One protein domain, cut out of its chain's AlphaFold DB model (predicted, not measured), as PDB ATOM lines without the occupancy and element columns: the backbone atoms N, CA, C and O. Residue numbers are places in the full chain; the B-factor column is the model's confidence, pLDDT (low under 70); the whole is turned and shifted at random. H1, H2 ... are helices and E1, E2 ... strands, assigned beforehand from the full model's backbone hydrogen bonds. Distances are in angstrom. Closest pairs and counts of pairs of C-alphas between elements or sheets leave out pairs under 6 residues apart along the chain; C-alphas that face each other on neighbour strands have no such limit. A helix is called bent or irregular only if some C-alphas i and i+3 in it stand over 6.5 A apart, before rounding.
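Overview. This is residues 11 to 64 of the 65 residues of an uncharacterized protein of Pseudomonas syringae pv. avii (UniProt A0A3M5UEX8). Two helices, H1 and H2, lie side by side as a helical hairpin, and a small two-stranded hairpin, E1 and E2, crosses one end of it. At the other end a long loop, residues 38 to 49, joins the helices. The printed part has 54 residues, with two named strands and then two named helices along the chain, E1 E2 H1 H2; the sheet has the order E1 - E2 and is antiparallel, and the class is mostly helix. The whole is only just loose, close to compact, with a radius of gyration of the C-alphas of 12.4 A and spans of 32 by 21 by 16 A.

Arrangement. Begin at the sheet, where E1, residues 14 to 16, and E2, residues 22 to 24, form a hairpin of antiparallel neighbours, their directions at 166 degrees. Look at N 15 and O 23, 2.8 A apart, and at N 23 and O 15, 2.9 A apart, both within hydrogen-bond range. The C-alphas of 15 and 23 face each other at 5.0 A. From E2 a tight link with no residue between leads into H1, residues 25 to 37. The closest C-alphas of E1 and H1 are those of Gln 14 and Asp 25, 5.8 A apart. Go on to H2, residues 50 to 63, which touches H1 at a shallow tilt of 20 degrees, opposite ways, a helical hairpin. Their closest C-alphas are those of Leu 31 and Asn 63, 6.3 A apart. Asn 63 is also in the closest pair of E2 and H2, its C-alpha 6.7 A from that of Leu 23, while E1 and H2 are apart. In the helix backbones, 7 of 9 O i to N i+4 pairs are within hydrogen-bond range in H1 and 9 of 10 in H2.

Along the chain. Find C-alpha 14 at (-41.528, 10.908, -30.597), where E1 begins; E1 and E2 each measure 6.5 A from first to last C-alpha. Find C-alpha 25 at (-38.484, 11.901, -25.810); from there H1 runs 19.3 A to C-alpha 37. H1 is irregular, but only just: C-alphas 26 and 29 are 6.7 A apart. H2 runs 20.4 A from C-alpha 50 to C-alpha 63 at (-33.558, 2.280, -27.466).

Size, cuts and confidence. The two C-alphas farthest apart are those of Asp 13 and Thr 49, 33.4 A. The printed part, residues 11 to 64, has no cut. The link from H1 to H2, 12 residues, is long; those from E1 to E2 and from E2 to H1 are tight. The mean pLDDT of the printed part is 80.7, and the model's confidence is low, under 70, at residues 39 to 46.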
ATOM      1  N   GLN A  11     -38.598  19.821 -26.969       86.50
ATOM      2  CA  GLN A  11     -38.397  18.420 -27.311       86.50
ATOM      3  C   GLN A  11     -39.541  17.935 -28.199       86.50
ATOM      4  O   GLN A  11     -40.650  18.460 -28.184       86.50
ATOM      5  N   VAL A  12     -39.237  16.951 -29.036       85.06
ATOM      6  CA  VAL A  12     -40.231  16.267 -29.859       85.06
ATOM      7  C   VAL A  12     -40.629  14.995 -29.124       85.06
ATOM      8  O   VAL A  12     -39.755  14.177 -28.850       85.06
ATOM      9  N   ASP A  13     -41.927  14.810 -28.876       85.69
ATOM     10  CA  ASP A  13     -42.472  13.681 -28.100       85.69
ATOM     11  C   ASP A  13     -42.047  12.301 -28.635       85.69
ATOM     12  O   ASP A  13     -41.856  11.347 -27.880       85.69
ATOM     13  N   GLN A  14     -41.917  12.164 -29.960       86.00
ATOM     14  CA  GLN A  14     -41.528  10.908 -30.597       86.00
ATOM     15  C   GLN A  14     -40.777  11.120 -31.918       86.00
ATOM     16  O   GLN A  14     -41.182  11.913 -32.773       86.00
ATOM     17  N   PHE A  15     -39.745  10.315 -32.143       87.62
ATOM     18  CA  PHE A  15     -39.138  10.105 -33.453       87.62
ATOM     19  C   PHE A  15     -39.684   8.823 -34.059       87.62
ATOM     20  O   PHE A  15     -39.747   7.803 -33.379       87.62
ATOM     21  N   LYS A  16     -40.051   8.866 -35.340       86.75
ATOM     22  CA  LYS A  16     -40.503   7.698 -36.100       86.75
ATOM     23  C   LYS A  16     -39.632   7.510 -37.324       86.75
ATOM     24  O   LYS A  16     -39.450   8.447 -38.102       86.75
ATOM     25  N   THR A  17     -39.103   6.310 -37.498       85.69
ATOM     26  CA  THR A  17     -38.357   5.947 -38.700       85.69
ATOM     27  C   THR A  17     -39.278   5.453 -39.808       85.69
ATOM     28  O   THR A  17     -40.422   5.057 -39.582       85.69
ATOM     29  N   ALA A  18     -38.742   5.412 -41.028       84.25
ATOM     30  CA  ALA A  18     -39.425   4.807 -42.165       84.25
ATOM     31  C   ALA A  18     -39.664   3.291 -41.993       84.25
ATOM     32  O   ALA A  18     -40.601   2.766 -42.585       84.25
ATOM     33  N   ASP A  19     -38.855   2.596 -41.180       84.12
ATOM     34  CA  ASP A  19     -39.029   1.172 -40.848       84.12
ATOM     35  C   ASP A  19     -39.949   0.928 -39.633       84.12
ATOM     36  O   ASP A  19     -40.064  -0.202 -39.169       84.12
ATOM     37  N   GLY A  20     -40.644   1.965 -39.149       84.25
ATOM     38  CA  GLY A  20     -41.700   1.848 -38.138       84.25
ATOM     39  C   GLY A  20     -41.227   1.874 -36.685       84.25
ATOM     40  O   GLY A  20     -42.067   1.821 -35.787       84.25
ATOM     41  N   LYS A  21     -39.920   2.009 -36.440       85.25
ATOM     42  CA  LYS A  21     -39.363   2.137 -35.092       85.25
ATOM     43  C   LYS A  21     -39.682   3.503 -34.506       85.25
ATOM     44  O   LYS A  21     -39.626   4.520 -35.205       85.25
ATOM     45  N   THR A  22     -39.974   3.524 -33.211       87.25
ATOM     46  CA  THR A  22     -40.273   4.745 -32.464       87.25
ATOM     47  C   THR A  22     -39.280   4.943 -31.318       87.25
ATOM     48  O   THR A  22     -38.932   3.998 -30.613       87.25
ATOM     49  N   LEU A  23     -38.831   6.184 -31.128       88.19
ATOM     50  CA  LEU A  23     -38.035   6.623 -29.979       88.19
ATOM     51  C   LEU A  23     -38.792   7.756 -29.281       88.19
ATOM     52  O   LEU A  23     -39.031   8.792 -29.899       88.19
ATOM     53  N   LEU A  24     -39.177   7.560 -28.022       89.81
ATOM     54  CA  LEU A  24     -39.866   8.578 -27.217       89.81
ATOM     55  C   LEU A  24     -38.874   9.619 -26.687       89.81
ATOM     56  O   LEU A  24     -37.715   9.273 -26.444       89.81
ATOM     57  N   ASP A  25     -39.321  10.853 -26.428       86.31
ATOM     58  CA  ASP A  25     -38.484  11.901 -25.810       86.31
ATOM     59  C   ASP A  25     -37.773  11.391 -24.541       86.31
ATOM     60  O   ASP A  25     -36.565  11.574 -24.367       86.31
ATOM     61  N   SER A  26     -38.487  10.600 -23.734       86.06
ATOM     62  CA  SER A  26     -38.010  10.067 -22.461       86.06
ATOM     63  C   SER A  26     -36.874   9.055 -22.630       86.06
ATOM     64  O   SER A  26     -36.154   8.750 -21.681       86.06
ATOM     65  N   GLN A  27     -36.719   8.499 -23.832       86.31
ATOM     66  CA  GLN A  27     -35.663   7.556 -24.195       86.31
ATOM     67  C   GLN A  27     -34.462   8.257 -24.846       86.31
ATOM     68  O   GLN A  27     -33.380   7.668 -24.910       86.31
ATOM     69  N   VAL A  28     -34.607   9.518 -25.278       87.44
ATOM     70  CA  VAL A  28     -33.544  10.276 -25.957       87.44
ATOM     71  C   VAL A  28     -32.346  10.488 -25.040       87.44
ATOM     72  O   VAL A  28     -31.221  10.247 -25.468       87.44
ATOM     73  N   GLN A  29     -32.557  10.862 -23.773       86.06
ATOM     74  CA  GLN A  29     -31.436  11.060 -22.846       86.06
ATOM     75  C   GLN A  29     -30.657   9.756 -22.612       86.06
ATOM     76  O   GLN A  29     -29.436   9.745 -22.711       86.06
ATOM     77  N   SER A  30     -31.358   8.636 -22.402       86.56
ATOM     78  CA  SER A  30     -30.736   7.306 -22.268       86.56
ATOM     79  C   SER A  30     -29.923   6.926 -23.510       86.56
ATOM     80  O   SER A  30     -28.839   6.348 -23.399       86.56
ATOM     81  N   LEU A  31     -30.427   7.249 -24.703       85.56
ATOM     82  CA  LEU A  31     -29.705   7.021 -25.949       85.56
ATOM     83  C   LEU A  31     -28.428   7.867 -26.018       85.56
ATOM     84  O   LEU A  31     -27.362   7.326 -26.312       85.56
ATOM     85  N   VAL A  32     -28.529   9.162 -25.709       86.31
ATOM     86  CA  VAL A  32     -27.397  10.098 -25.703       86.31
ATOM     87  C   VAL A  32     -26.339   9.672 -24.692       86.31
ATOM     88  O   VAL A  32     -25.169   9.628 -25.052       86.31
ATOM     89  N   ASP A  33     -26.721   9.279 -23.478       85.38
ATOM     90  CA  ASP A  33     -25.778   8.835 -22.445       85.38
ATOM     91  C   ASP A  33     -25.032   7.565 -22.874       85.38
ATOM     92  O   ASP A  33     -23.811   7.465 -22.730       85.38
ATOM     93  N   LYS A  34     -25.742   6.596 -23.468       81.81
ATOM     94  CA  LYS A  34     -25.124   5.367 -23.986       81.81
ATOM     95  C   LYS A  34     -24.198   5.655 -25.167       81.81
ATOM     96  O   LYS A  34     -23.107   5.091 -25.217       81.81
ATOM     97  N   MET A  35     -24.588   6.540 -26.082       81.31
ATOM     98  CA  MET A  35     -23.725   6.977 -27.185       81.31
ATOM     99  C   MET A  35     -22.515   7.775 -26.689       81.31
ATOM    100  O   MET A  35     -21.417   7.562 -27.178       81.31
ATOM    101  N   ALA A  36     -22.665   8.630 -25.679       80.25
ATOM    102  CA  ALA A  36     -21.556   9.368 -25.077       80.25
ATOM    103  C   ALA A  36     -20.585   8.439 -24.328       80.25
ATOM    104  O   ALA A  36     -19.381   8.682 -24.307       80.25
ATOM    105  N   SER A  37     -21.093   7.346 -23.746       77.88
ATOM    106  CA  SER A  37     -20.262   6.293 -23.147       77.88
ATOM    107  C   SER A  37     -19.512   5.449 -24.184       77.88
ATOM    108  O   SER A  37     -18.538   4.773 -23.845       77.88
ATOM    109  N   PHE A  38     -19.945   5.492 -25.449       74.44
ATOM    110  CA  PHE A  38     -19.260   4.878 -26.578       74.44
ATOM    111  C   PHE A  38     -18.035   5.738 -26.929       74.44
ATOM    112  O   PHE A  38     -18.028   6.510 -27.883       74.44
ATOM    113  N   GLY A  39     -17.010   5.641 -26.079       64.31
ATOM    114  CA  GLY A  39     -15.782   6.435 -26.103       64.31
ATOM    115  C   GLY A  39     -14.838   6.055 -27.240       64.31
ATOM    116  O   GLY A  39     -13.742   5.556 -26.997       64.31
ATOM    117  N   VAL A  40     -15.272   6.260 -28.481       65.94
ATOM    118  CA  VAL A  40     -14.379   6.306 -29.641       65.94
ATOM    119  C   VAL A  40     -13.800   7.710 -29.750       65.94
ATOM    120  O   VAL A  40     -14.516   8.693 -29.564       65.94
ATOM    121  N   ASP A  41     -12.512   7.809 -30.074       63.84
ATOM    122  CA  ASP A  41     -11.895   9.103 -30.351       63.84
ATOM    123  C   ASP A  41     -12.667   9.826 -31.459       63.84
ATOM    124  O   ASP A  41     -13.078   9.218 -32.455       63.84
ATOM    125  N   ALA A  42     -12.847  11.138 -31.304       61.28
ATOM    126  CA  ALA A  42     -13.529  11.957 -32.295       61.28
ATOM    127  C   ALA A  42     -12.872  11.762 -33.677       61.28
ATOM    128  O   ALA A  42     -11.699  12.071 -33.877       61.28
ATOM    129  N   GLY A  43     -13.633  11.224 -34.636       63.69
ATOM    130  CA  GLY A  43     -13.152  10.880 -35.981       63.69
ATOM    131  C   GLY A  43     -12.933   9.383 -36.241       63.69
ATOM    132  O   GLY A  43     -12.964   8.976 -37.405       63.69
ATOM    133  N   ALA A  44     -12.817   8.549 -35.202       64.81
ATOM    134  CA  ALA A  44     -12.813   7.086 -35.324       64.81
ATOM    135  C   ALA A  44     -14.215   6.509 -35.609       64.81
ATOM    136  O   ALA A  44     -14.335   5.383 -36.082       64.81
ATOM    137  N   GLU A  45     -15.272   7.308 -35.427       67.31
ATOM    138  CA  GLU A  45     -16.671   6.973 -35.747       67.31
ATOM    139  C   GLU A  45     -16.883   6.551 -37.211       67.31
ATOM    140  O   GLU A  45     -17.829   5.834 -37.526       67.31
ATOM    141  N   ARG A  46     -16.002   6.988 -38.124       69.31
ATOM    142  CA  ARG A  46     -16.062   6.624 -39.550       69.31
ATOM    143  C   ARG A  46     -15.360   5.305 -39.878       69.31
ATOM    144  O   ARG A  46     -15.603   4.760 -40.948       69.31
ATOM    145  N   ASN A  47     -14.515   4.801 -38.978       74.50
ATOM    146  CA  ASN A  47     -13.739   3.571 -39.145       74.50
ATOM    147  C   ASN A  47     -13.918   2.667 -37.920       74.50
ATOM    148  O   ASN A  47     -12.953   2.299 -37.249       74.50
ATOM    149  N   LEU A  48     -15.172   2.334 -37.613       78.88
ATOM    150  CA  LEU A  48     -15.485   1.403 -36.535       78.88
ATOM    151  C   LEU A  48     -14.994  -0.002 -36.898       78.88
ATOM    152  O   LEU A  48     -15.217  -0.495 -38.005       78.88
ATOM    153  N   THR A  49     -14.357  -0.674 -35.944       83.88
ATOM    154  CA  THR A  49     -14.130  -2.122 -36.033       83.88
ATOM    155  C   THR A  49     -15.469  -2.865 -35.981       83.88
ATOM    156  O   THR A  49     -16.448  -2.358 -35.431       83.88
ATOM    157  N   ALA A  50     -15.524  -4.103 -36.481       82.44
ATOM    158  CA  ALA A  50     -16.750  -4.913 -36.441       82.44
ATOM    159  C   ALA A  50     -17.317  -5.089 -35.012       82.44
ATOM    160  O   ALA A  50     -18.533  -5.088 -34.809       82.44
ATOM    161  N   ALA A  51     -16.441  -5.183 -34.006       80.44
ATOM    162  CA  ALA A  51     -16.838  -5.274 -32.601       80.44
ATOM    163  C   ALA A  51     -17.500  -3.978 -32.099       80.44
ATOM    164  O   ALA A  51     -18.541  -4.025 -31.448       80.44
ATOM    165  N   GLN A  52     -16.938  -2.821 -32.459       82.44
ATOM    166  CA  GLN A  52     -17.513  -1.511 -32.146       82.44
ATOM    167  C   GLN A  52     -18.861  -1.306 -32.849       82.44
ATOM    168  O   GLN A  52     -19.808  -0.830 -32.230       82.44
ATOM    169  N   GLN A  53     -18.983  -1.727 -34.109       82.56
ATOM    170  CA  GLN A  53     -20.245  -1.683 -34.851       82.56
ATOM    171  C   GLN A  53     -21.341  -2.507 -34.158       82.56
ATOM    172  O   GLN A  53     -22.430  -2.002 -33.917       82.56
ATOM    173  N   THR A  54     -21.008  -3.722 -33.713       83.25
ATOM    174  CA  THR A  54     -21.940  -4.596 -32.975       83.25
ATOM    175  C   THR A  54     -22.408  -3.963 -31.657       83.25
ATOM    176  O   THR A  54     -23.576  -4.069 -31.273       83.25
ATOM    177  N   GLN A  55     -21.505  -3.283 -30.945       81.62
ATOM    178  CA  GLN A  55     -21.842  -2.580 -29.710       81.62
ATOM    179  C   GLN A  55     -22.747  -1.365 -29.974       81.62
ATOM    180  O   GLN A  55     -23.713  -1.161 -29.235       81.62
ATOM    181  N   LEU A  56     -22.492  -0.602 -31.043       82.69
ATOM    182  CA  LEU A  56     -23.358   0.500 -31.469       82.69
ATOM    183  C   LEU A  56     -24.755  -0.000 -31.868       82.69
ATOM    184  O   LEU A  56     -25.754   0.554 -31.409       82.69
ATOM    185  N   ASP A  57     -24.832  -1.083 -32.643       83.06
ATOM    186  CA  ASP A  57     -26.096  -1.705 -33.051       83.06
ATOM    187  C   ASP A  57     -26.916  -2.170 -31.844       83.06
ATOM    188  O   ASP A  57     -28.132  -2.004 -31.817       83.06
ATOM    189  N   THR A  58     -26.255  -2.690 -30.806       83.25
ATOM    190  CA  THR A  58     -26.916  -3.093 -29.555       83.25
ATOM    191  C   THR A  58     -27.510  -1.889 -28.824       83.25
ATOM    192  O   THR A  58     -28.643  -1.948 -28.342       83.25
ATOM    193  N   VAL A  59     -26.770  -0.776 -28.748       82.00
ATOM    194  CA  VAL A  59     -27.265   0.470 -28.145       82.00
ATOM    195  C   VAL A  59     -28.446   1.016 -28.942       82.00
ATOM    196  O   VAL A  59     -29.445   1.406 -28.343       82.00
ATOM    197  N   LEU A  60     -28.380   1.012 -30.271       82.38
ATOM    198  CA  LEU A  60     -29.493   1.436 -31.116       82.38
ATOM    199  C   LEU A  60     -30.703   0.511 -30.926       82.38
ATOM    200  O   LEU A  60     -31.776   0.975 -30.562       82.38
ATOM    201  N   ALA A  61     -30.543  -0.803 -31.048       82.19
ATOM    202  CA  ALA A  61     -31.646  -1.751 -30.891       82.19
ATOM    203  C   ALA A  61     -32.326  -1.674 -29.511       82.19
ATOM    204  O   ALA A  61     -33.536  -1.835 -29.415       82.19
ATOM    205  N   ALA A  62     -31.580  -1.390 -28.440       78.50
ATOM    206  CA  ALA A  62     -32.136  -1.292 -27.091       78.50
ATOM    207  C   ALA A  62     -32.992  -0.036 -26.843       78.50
ATOM    208  O   ALA A  62     -33.730  -0.000 -25.860       78.50
ATOM    209  N   ASN A  63     -32.856   1.008 -27.667       77.81
ATOM    210  CA  ASN A  63     -33.558   2.280 -27.466       77.81
ATOM    211  C   ASN A  63     -34.661   2.538 -28.504       77.81
ATOM    212  O   ASN A  63     -35.474   3.426 -28.290       77.81
ATOM    213  N   TRP A  64     -34.702   1.781 -29.602       79.31
ATOM    214  CA  TRP A  64     -35.720   1.916 -30.643       79.31
ATOM    215  C   TRP A  64     -36.688   0.731 -30.542       79.31
ATOM    216  O   TRP A  64     -36.258  -0.413 -30.695       79.31
TER     217      TRP A  64